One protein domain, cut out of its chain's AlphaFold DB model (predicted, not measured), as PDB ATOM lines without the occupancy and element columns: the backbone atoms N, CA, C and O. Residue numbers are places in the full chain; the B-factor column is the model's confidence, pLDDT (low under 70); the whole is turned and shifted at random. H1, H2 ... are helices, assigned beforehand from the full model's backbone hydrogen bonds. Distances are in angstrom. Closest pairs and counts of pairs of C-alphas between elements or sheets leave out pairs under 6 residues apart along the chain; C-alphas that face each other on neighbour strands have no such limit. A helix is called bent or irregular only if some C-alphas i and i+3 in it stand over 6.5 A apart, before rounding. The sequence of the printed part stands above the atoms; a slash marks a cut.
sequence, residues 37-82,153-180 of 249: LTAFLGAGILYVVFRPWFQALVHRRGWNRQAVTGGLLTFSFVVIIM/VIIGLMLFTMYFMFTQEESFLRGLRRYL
ATOM      1  N   LEU A  37     133.245  73.844  93.863       90.31
ATOM      2  CA  LEU A  37     132.943  74.179  95.260       90.31
ATOM      3  C   LEU A  37     133.438  75.590  95.621       90.31
ATOM      4  O   LEU A  37     132.783  76.323  96.362       90.31
ATOM      5  N   THR A  38     134.556  76.001  95.021       89.69
ATOM      6  CA  THR A  38     135.131  77.347  95.144       89.69
ATOM      7  C   THR A  38     134.169  78.454  94.702       89.69
ATOM      8  O   THR A  38     134.132  79.509  95.334       89.69
ATOM      9  N   ALA A  39     133.330  78.213  93.689       94.25
ATOM     10  CA  ALA A  39     132.323  79.169  93.236       94.25
ATOM     11  C   ALA A  39     131.230  79.380  94.294       94.25
ATOM     12  O   ALA A  39     130.863  80.517  94.587       94.25
ATOM     13  N   PHE A  40     130.750  78.297  94.916       94.44
ATOM     14  CA  PHE A  40     129.752  78.370  95.988       94.44
ATOM     15  C   PHE A  40     130.315  79.029  97.251       94.44
ATOM     16  O   PHE A  40     129.642  79.854  97.869       94.44
ATOM     17  N   LEU A  41     131.562  78.715  97.615       93.88
ATOM     18  CA  LEU A  41     132.244  79.359  98.741       93.88
ATOM     19  C   LEU A  41     132.468  80.852  98.480       93.88
ATOM     20  O   LEU A  41     132.167  81.672  99.347       93.88
ATOM     21  N   GLY A  42     132.916  81.219  97.277       94.25
ATOM     22  CA  GLY A  42     133.055  82.616  96.867       94.25
ATOM     23  C   GLY A  42     131.721  83.365  96.896       94.25
ATOM     24  O   GLY A  42     131.657  84.482  97.405       94.25
ATOM     25  N   ALA A  43     130.634  82.721  96.461       96.69
ATOM     26  CA  ALA A  43     129.288  83.281  96.555       96.69
ATOM     27  C   ALA A  43     128.871  83.494  98.016       96.69
ATOM     28  O   ALA A  43     128.312  84.537  98.344       96.69
ATOM     29  N   GLY A  44     129.196  82.546  98.901       95.38
ATOM     30  CA  GLY A  44     128.988  82.661 100.343       95.38
ATOM     31  C   GLY A  44     129.739  83.838 100.963       95.38
ATOM     32  O   GLY A  44     129.146  84.621 101.707       95.38
ATOM     33  N   ILE A  45     131.018  84.003 100.618       95.31
ATOM     34  CA  ILE A  45     131.856  85.123 101.072       95.31
ATOM     35  C   ILE A  45     131.261  86.454 100.606       95.31
ATOM     36  O   ILE A  45     130.991  87.326 101.432       95.31
ATOM     37  N   LEU A  46     130.992  86.602  99.305       95.81
ATOM     38  CA  LEU A  46     130.416  87.831  98.751       95.81
ATOM     39  C   LEU A  46     129.023  88.112  99.310       95.81
ATOM     40  O   LEU A  46     128.706  89.264  99.603       95.81
ATOM     41  N   TYR A  47     128.206  87.078  99.514       95.81
ATOM     42  CA  TYR A  47     126.915  87.218 100.172       95.81
ATOM     43  C   TYR A  47     127.080  87.826 101.565       95.81
ATOM     44  O   TYR A  47     126.422  88.817 101.865       95.81
ATOM     45  N   VAL A  48     127.983  87.299 102.396       94.94
ATOM     46  CA  VAL A  48     128.236  87.818 103.752       94.94
ATOM     47  C   VAL A  48     128.745  89.264 103.727       94.94
ATOM     48  O   VAL A  48     128.253  90.088 104.505       94.94
ATOM     49  N   VAL A  49     129.668  89.579 102.813       94.94
ATOM     50  CA  VAL A  49     130.257  90.920 102.649       94.94
ATOM     51  C   VAL A  49     129.214  91.945 102.198       94.94
ATOM     52  O   VAL A  49     129.139  93.043 102.755       94.94
ATOM     53  N   PHE A  50     128.361  91.590 101.234       95.81
ATOM     54  CA  PHE A  50     127.347  92.496 100.688       95.81
ATOM     55  C   PHE A  50     126.006  92.466 101.426       95.81
ATOM     56  O   PHE A  50     125.179  93.359 101.231       95.81
ATOM     57  N   ARG A  51     125.784  91.508 102.332       93.19
ATOM     58  CA  ARG A  51     124.576  91.432 103.165       93.19
ATOM     59  C   ARG A  51     124.202  92.745 103.863       93.19
ATOM     60  O   ARG A  51     123.032  93.117 103.768       93.19
ATOM     61  N   PRO A  52     125.115  93.482 104.531       92.19
ATOM     62  CA  PRO A  52     124.750  94.755 105.151       92.19
ATOM     63  C   PRO A  52     124.235  95.789 104.137       92.19
ATOM     64  O   PRO A  52     123.309  96.535 104.452       92.19
ATOM     65  N   TRP A  53     124.769  95.798 102.910       93.50
ATOM     66  CA  TRP A  53     124.334  96.699 101.836       93.50
ATOM     67  C   TRP A  53     122.949  96.306 101.324       93.50
ATOM     68  O   TRP A  53     122.067  97.156 101.209       93.50
ATOM     69  N   PHE A  54     122.731  95.008 101.096       94.44
ATOM     70  CA  PHE A  54     121.434  94.476 100.691       94.44
ATOM     71  C   PHE A  54     120.339  94.801 101.717       94.44
ATOM     72  O   PHE A  54     119.293  95.336 101.356       94.44
ATOM     73  N   GLN A  55     120.595  94.563 103.007       91.69
ATOM     74  CA  GLN A  55     119.630  94.852 104.072       91.69
ATOM     75  C   GLN A  55     119.342  96.348 104.221       91.69
ATOM     76  O   GLN A  55     118.193  96.738 104.437       91.69
ATOM     77  N   ALA A  56     120.362  97.200 104.095       93.69
ATOM     78  CA  ALA A  56     120.174  98.645 104.146       93.69
ATOM     79  C   ALA A  56     119.320  99.152 102.971       93.69
ATOM     80  O   ALA A  56     118.403  99.946 103.173       93.69
ATOM     81  N   LEU A  57     119.571  98.673 101.753       93.88
ATOM     82  CA  LEU A  57     118.856  99.127 100.558       93.88
ATOM     83  C   LEU A  57     117.436  98.552 100.473       93.88
ATOM     84  O   LEU A  57     116.486  99.298 100.244       93.88
ATOM     85  N   VAL A  58     117.265  97.249 100.699       94.12
ATOM     86  CA  VAL A  58     115.959  96.584 100.556       94.12
ATOM     87  C   VAL A  58     115.076  96.818 101.779       94.12
ATOM     88  O   VAL A  58     113.942  97.258 101.631       94.12
ATOM     89  N   HIS A  59     115.575  96.569 102.996       89.94
ATOM     90  CA  HIS A  59     114.727  96.600 104.195       89.94
ATOM     91  C   HIS A  59     114.645  97.971 104.863       89.94
ATOM     92  O   HIS A  59     113.586  98.314 105.378       89.94
ATOM     93  N   ARG A  60     115.728  98.764 104.870       90.38
ATOM     94  CA  ARG A  60     115.678 100.114 105.471       90.38
ATOM     95  C   ARG A  60     115.190 101.175 104.492       90.38
ATOM     96  O   ARG A  60     114.446 102.061 104.893       90.38
ATOM     97  N   ARG A  61     115.617 101.102 103.225       91.12
ATOM     98  CA  ARG A  61     115.274 102.095 102.190       91.12
ATOM     99  C   ARG A  61     114.104 101.677 101.291       91.12
ATOM    100  O   ARG A  61     113.625 102.503 100.522       91.12
ATOM    101  N   GLY A  62     113.644 100.426 101.376       91.31
ATOM    102  CA  GLY A  62     112.482  99.936 100.627       91.31
ATOM    103  C   GLY A  62     112.720  99.752  99.126       91.31
ATOM    104  O   GLY A  62     111.766  99.771  98.353       91.31
ATOM    105  N   TRP A  63     113.973  99.623  98.675       93.94
ATOM    106  CA  TRP A  63     114.264  99.434  97.251       93.94
ATOM    107  C   TRP A  63     113.799  98.063  96.756       93.94
ATOM    108  O   TRP A  63     113.795  97.083  97.502       93.94
ATOM    109  N   ASN A  64     113.457  97.980  95.465       93.44
ATOM    110  CA  ASN A  64     113.068  96.715  94.848       93.44
ATOM    111  C   ASN A  64     114.204  95.692  94.983       93.44
ATOM    112  O   ASN A  64     115.326  95.910  94.517       93.44
ATOM    113  N   ARG A  65     113.873  94.547  95.583       91.12
ATOM    114  CA  ARG A  65     114.775  93.423  95.816       91.12
ATOM    115  C   ARG A  65     115.565  93.023  94.573       91.12
ATOM    116  O   ARG A  65     116.773  92.841  94.663       91.12
ATOM    117  N   GLN A  66     114.907  92.909  93.421       93.12
ATOM    118  CA  GLN A  66     115.556  92.468  92.182       93.12
ATOM    119  C   GLN A  66     116.566  93.498  91.669       93.12
ATOM    120  O   GLN A  66     117.646  93.121  91.221       93.12
ATOM    121  N   ALA A  67     116.254  94.792  91.796       94.25
ATOM    122  CA  ALA A  67     117.148  95.867  91.382       94.25
ATOM    123  C   ALA A  67     118.400  95.931  92.266       94.25
ATOM    124  O   ALA A  67     119.510  96.052  91.752       94.25
ATOM    125  N   VAL A  68     118.239  95.788  93.587       96.12
ATOM    126  CA  VAL A  68     119.379  95.753  94.518       96.12
ATOM    127  C   VAL A  68     120.240  94.518  94.273       96.12
ATOM    128  O   VAL A  68     121.457  94.648  94.174       96.12
ATOM    129  N   THR A  69     119.629  93.336  94.125       96.00
ATOM    130  CA  THR A  69     120.364  92.110  93.788       96.00
ATOM    131  C   THR A  69     121.132  92.282  92.478       96.00
ATOM    132  O   THR A  69     122.336  92.048  92.456       96.00
ATOM    133  N   GLY A  70     120.480  92.758  91.411       96.62
ATOM    134  CA  GLY A  70     121.127  93.026  90.125       96.62
ATOM    135  C   GLY A  70     122.303  93.996  90.250       96.62
ATOM    136  O   GLY A  70     123.391  93.697  89.771       96.62
ATOM    137  N   GLY A  71     122.124  95.100  90.981       97.00
ATOM    138  CA  GLY A  71     123.186  96.072  91.240       97.00
ATOM    139  C   GLY A  71     124.381  95.474  91.989       97.00
ATOM    140  O   GLY A  71     125.523  95.706  91.596       97.00
ATOM    141  N   LEU A  72     124.140  94.657  93.019       97.00
ATOM    142  CA  LEU A  72     125.207  93.963  93.751       97.00
ATOM    143  C   LEU A  72     125.924  92.918  92.888       97.00
ATOM    144  O   LEU A  72     127.146  92.797  92.982       97.00
ATOM    145  N   LEU A  73     125.202  92.188  92.030       97.25
ATOM    146  CA  LEU A  73     125.812  91.265  91.069       97.25
ATOM    147  C   LEU A  73     126.695  91.999  90.062       97.25
ATOM    148  O   LEU A  73     127.835  91.594  89.854       97.25
ATOM    149  N   THR A  74     126.194  93.077  89.457       96.88
ATOM    150  CA  THR A  74     126.967  93.877  88.501       96.88
ATOM    151  C   THR A  74     128.191  94.489  89.169       96.88
ATOM    152  O   THR A  74     129.285  94.409  88.617       96.88
ATOM    153  N   PHE A  75     128.042  95.032  90.378       96.81
ATOM    154  CA  PHE A  75     129.169  95.550  91.147       96.81
ATOM    155  C   PHE A  75     130.215  94.460  91.408       96.81
ATOM    156  O   PHE A  75     131.398  94.668  91.151       96.81
ATOM    157  N   SER A  76     129.779  93.272  91.834       95.69
ATOM    158  CA  SER A  76     130.671  92.132  92.083       95.69
ATOM    159  C   SER A  76     131.392  91.684  90.812       95.69
ATOM    160  O   SER A  76     132.602  91.483  90.831       95.69
ATOM    161  N   PHE A  77     130.671  91.581  89.693       95.12
ATOM    162  CA  PHE A  77     131.234  91.242  88.387       95.12
ATOM    163  C   PHE A  77     132.321  92.238  87.967       95.12
ATOM    164  O   PHE A  77     133.416  91.828  87.583       95.12
ATOM    165  N   VAL A  78     132.055  93.542  88.106       93.88
ATOM    166  CA  VAL A  78     133.032  94.594  87.794       93.88
ATOM    167  C   VAL A  78     134.255  94.489  88.702       93.88
ATOM    168  O   VAL A  78     135.371  94.483  88.195       93.88
ATOM    169  N   VAL A  79     134.073  94.355  90.019       90.81
ATOM    170  CA  VAL A  79     135.185  94.263  90.981       90.81
ATOM    171  C   VAL A  79     136.070  93.041  90.719       90.81
ATOM    172  O   VAL A  79     137.285  93.149  90.834       90.81
ATOM    173  N   ILE A  80     135.492  91.899  90.335       90.25
ATOM    174  CA  ILE A  80     136.249  90.670  90.045       90.25
ATOM    175  C   ILE A  80     137.014  90.770  88.717       90.25
ATOM    176  O   ILE A  80     138.137  90.278  88.617       90.25
ATOM    177  N   ILE A  81     136.429  91.396  87.692       89.19
ATOM    178  CA  ILE A  81     137.032  91.482  86.351       89.19
ATOM    179  C   ILE A  81     138.046  92.621  86.235       89.19
ATOM    180  O   ILE A  81     139.036  92.487  85.512       89.19
ATOM    181  N   MET A  82     137.823  93.722  86.953       89.44
ATOM    182  CA  MET A  82     138.657  94.924  86.914       89.44
ATOM    183  C   MET A  82     140.164  94.660  87.127       89.44
ATOM    184  O   MET A  82     140.942  95.191  86.336       89.44
ATOM    185  N   VAL A 153     133.087  80.046  83.918       92.75
ATOM    186  CA  VAL A 153     132.156  79.099  84.550       92.75
ATOM    187  C   VAL A 153     132.129  79.292  86.069       92.75
ATOM    188  O   VAL A 153     131.044  79.371  86.643       92.75
ATOM    189  N   ILE A 154     133.291  79.437  86.719       92.88
ATOM    190  CA  ILE A 154     133.373  79.686  88.170       92.88
ATOM    191  C   ILE A 154     132.656  80.984  88.546       92.88
ATOM    192  O   ILE A 154     131.825  80.975  89.453       92.88
ATOM    193  N   ILE A 155     132.937  82.091  87.853       94.19
ATOM    194  CA  ILE A 155     132.272  83.375  88.117       94.19
ATOM    195  C   ILE A 155     130.777  83.273  87.841       94.19
ATOM    196  O   ILE A 155     129.978  83.742  88.648       94.19
ATOM    197  N   GLY A 156     130.384  82.653  86.729       95.94
ATOM    198  CA  GLY A 156     128.983  82.470  86.372       95.94
ATOM    199  C   GLY A 156     128.223  81.724  87.463       95.94
ATOM    200  O   GLY A 156     127.188  82.197  87.924       95.94
ATOM    201  N   LEU A 157     128.776  80.610  87.946       96.19
ATOM    202  CA  LEU A 157     128.181  79.819  89.021       96.19
ATOM    203  C   LEU A 157     128.183  80.560  90.364       96.19
ATOM    204  O   LEU A 157     127.215  80.470  91.122       96.19
ATOM    205  N   MET A 158     129.239  81.322  90.649       97.25
ATOM    206  CA  MET A 158     129.342  82.154  91.846       97.25
ATOM    207  C   MET A 158     128.248  83.226  91.863       97.25
ATOM    208  O   MET A 158     127.485  83.318  92.824       97.25
ATOM    209  N   LEU A 159     128.120  83.997  90.780       97.12
ATOM    210  CA  LEU A 159     127.107  85.042  90.641       97.12
ATOM    211  C   LEU A 159     125.694  84.455  90.616       97.12
ATOM    212  O   LEU A 159     124.805  84.986  91.276       97.12
ATOM    213  N   PHE A 160     125.491  83.334  89.923       96.69
ATOM    214  CA  PHE A 160     124.224  82.604  89.924       96.69
ATOM    215  C   PHE A 160     123.823  82.171  91.340       96.69
ATOM    216  O   PHE A 160     122.701  82.419  91.779       96.69
ATOM    217  N   THR A 161     124.752  81.584  92.094       96.19
ATOM    218  CA  THR A 161     124.514  81.184  93.487       96.19
ATOM    219  C   THR A 161     124.187  82.398  94.354       96.19
ATOM    220  O   THR A 161     123.175  82.413  95.057       96.19
ATOM    221  N   MET A 162     125.001  83.449  94.254       96.88
ATOM    222  CA  MET A 162     124.816  84.706  94.976       96.88
ATOM    223  C   MET A 162     123.450  85.342  94.664       96.88
ATOM    224  O   MET A 162     122.765  85.810  95.576       96.88
ATOM    225  N   TYR A 163     123.004  85.296  93.404       96.44
ATOM    226  CA  TYR A 163     121.682  85.765  92.985       96.44
ATOM    227  C   TYR A 163     120.555  85.065  93.743       96.44
ATOM    228  O   TYR A 163     119.663  85.742  94.262       96.44
ATOM    229  N   PHE A 164     120.589  83.734  93.851       94.88
ATOM    230  CA  PHE A 164     119.568  82.996  94.598       94.88
ATOM    231  C   PHE A 164     119.670  83.230  96.106       94.88
ATOM    232  O   PHE A 164     118.633  83.374  96.756       94.88
ATOM    233  N   MET A 165     120.879  83.366  96.658       95.19
ATOM    234  CA  MET A 165     121.069  83.708  98.075       95.19
ATOM    235  C   MET A 165     120.444  85.065  98.435       95.19
ATOM    236  O   MET A 165     119.808  85.182  99.483       95.19
ATOM    237  N   PHE A 166     120.558  86.080  97.570       95.00
ATOM    238  CA  PHE A 166     119.929  87.390  97.796       95.00
ATOM    239  C   PHE A 166     118.451  87.430  97.418       95.00
ATOM    240  O   PHE A 166     117.644  88.008  98.144       95.00
ATOM    241  N   THR A 167     118.046  86.811  96.310       92.62
ATOM    242  CA  THR A 167     116.648  86.832  95.844       92.62
ATOM    243  C   THR A 167     115.741  85.955  96.705       92.62
ATOM    244  O   THR A 167     114.566  86.271  96.868       92.62
ATOM    245  N   GLN A 168     116.278  84.899  97.319       92.06
ATOM    246  CA  GLN A 168     115.534  83.966  98.171       92.06
ATOM    247  C   GLN A 168     116.117  83.858  99.593       92.06
ATOM    248  O   GLN A 168     116.029  82.800 100.212       92.06
ATOM    249  N   GLU A 169     116.674  84.948 100.135       90.69
ATOM    250  CA  GLU A 169     117.321  85.011 101.464       90.69
ATOM    251  C   GLU A 169     116.529  84.294 102.567       90.69
ATOM    252  O   GLU A 169     117.098  83.505 103.312       90.69
ATOM    253  N   GLU A 170     115.217  84.514 102.677       89.12
ATOM    254  CA  GLU A 170     114.411  83.890 103.734       89.12
ATOM    255  C   GLU A 170     114.336  82.368 103.592       89.12
ATOM    256  O   GLU A 170     114.416  81.638 104.579       89.12
ATOM    257  N   SER A 171     114.179  81.870 102.367       91.25
ATOM    258  CA  SER A 171     114.171  80.433 102.082       91.25
ATOM    259  C   SER A 171     115.557  79.830 102.272       91.25
ATOM    260  O   SER A 171     115.671  78.770 102.882       91.25
ATOM    261  N   PHE A 172     116.607  80.534 101.846       88.69
ATOM    262  CA  PHE A 172     117.995  80.140 102.060       88.69
ATOM    263  C   PHE A 172     118.327  80.023 103.558       88.69
ATOM    264  O   PHE A 172     118.782  78.974 104.012       88.69
ATOM    265  N   LEU A 173     118.012  81.047 104.357       87.12
ATOM    266  CA  LEU A 173     118.257  81.050 105.803       87.12
ATOM    267  C   LEU A 173     117.402  80.012 106.543       87.12
ATOM    268  O   LEU A 173     117.888  79.380 107.484       87.12
ATOM    269  N   ARG A 174     116.143  79.804 106.132       88.56
ATOM    270  CA  ARG A 174     115.301  78.721 106.676       88.56
ATOM    271  C   ARG A 174     115.867  77.344 106.340       88.56
ATOM    272  O   ARG A 174     115.891  76.486 107.219       88.56
ATOM    273  N   GLY A 175     116.346  77.143 105.115       88.50
ATOM    274  CA  GLY A 175     117.018  75.914 104.696       88.50
ATOM    275  C   GLY A 175     118.258  75.646 105.541       88.50
ATOM    276  O   GLY A 175     118.383  74.569 106.122       88.50
ATOM    277  N   LEU A 176     119.110  76.656 105.716       85.94
ATOM    278  CA  LEU A 176     120.315  76.554 106.537       85.94
ATOM    279  C   LEU A 176     119.988  76.147 107.985       85.94
ATOM    280  O   LEU A 176     120.626  75.255 108.536       85.94
ATOM    281  N   ARG A 177     118.936  76.728 108.576       86.56
ATOM    282  CA  ARG A 177     118.440  76.359 109.916       86.56
ATOM    283  C   ARG A 177     117.865  74.945 109.999       86.56
ATOM    284  O   ARG A 177     117.912  74.351 111.066       86.56
ATOM    285  N   ARG A 178     117.283  74.435 108.911       89.00
ATOM    286  CA  ARG A 178     116.651  73.108 108.868       89.00
ATOM    287  C   ARG A 178     117.671  71.984 108.713       89.00
ATOM    288  O   ARG A 178     117.471  70.919 109.288       89.00
ATOM    289  N   TYR A 179     118.716  72.206 107.918       90.00
ATOM    290  CA  TYR A 179     119.722  71.184 107.622       90.00
ATOM    291  C   TYR A 179     120.901  71.186 108.597       90.00
ATOM    292  O   TYR A 179     121.567  70.163 108.731       90.00
ATOM    293  N   LEU A 180     121.159  72.294 109.297       88.44
ATOM    294  CA  LEU A 180     122.191  72.330 110.328       88.44
ATOM    295  C   LEU A 180     121.652  71.802 111.668       88.44
ATOM    296  O   LEU A 180     120.688  72.365 112.191       88.44
TER     297      LEU A 180
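Overview. This is residues 37 to 82 and 153 to 180 of the 249 residues of an uncharacterized protein of Hymenobacter swuensis DY53 (UniProt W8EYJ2). A bent helix, H1, spans a pair of helices, H2 and H3, running opposite ways: its first arm crosses H3, its second makes a hairpin with H2, and H4 turns off H3's end, residues 174 to 180 sticking out. The printed part has 74 residues with four named helices, H1 to H4 in order, class all helix; it is compact, radius of gyration of the C-alphas 12.2 A, spans 31 by 30 by 16 A.

Arrangement. Start at H1, residues 37 to 60, assigned as one helix by its hydrogen bonds but bent: C-alphas 49 and 52 are 7.2 A apart, and arms H1a, residues 37 to 49, and H1b, residues 52 to 60, stand at a steep 57 degrees. H2, residues 65 to 82, touches H1b with residues 65 to 72 alone, closest C-alphas Val 58 and Arg 65, 5.8 A. H3, residues 153 to 167, touches H1a, closest C-alphas Ala 39 and Met 158, 4.4 A, at a steep tilt of 43 degrees. H3 touches H2, closest C-alphas Thr 69 and Phe 166, 6.2 A, at a shallow tilt of 26 degrees, opposite ways. H4, residues 169 to 179, is close to H3 but not clearly touching, closest C-alphas Met 165 and Phe 172, 6.2 A, about perpendicular at 82 degrees. In H1a, H1b, H2, H3 and H4 every O i to N i+4 pair is within hydrogen-bond range.

Along the chain. Find C-alpha 37 at (132.943, 74.179, 95.260), where H1a begins its 18.5 A; H2 runs 25.5 A, H3 20.7 A, and H4 ends at C-alpha 179, (119.722, 71.184, 107.622).

Size, cuts and confidence. Residues 83 to 152 are not printed; C-alphas 82 and 153 are 17.3 A apart across the cut. No printed residue is under pLDDT 70.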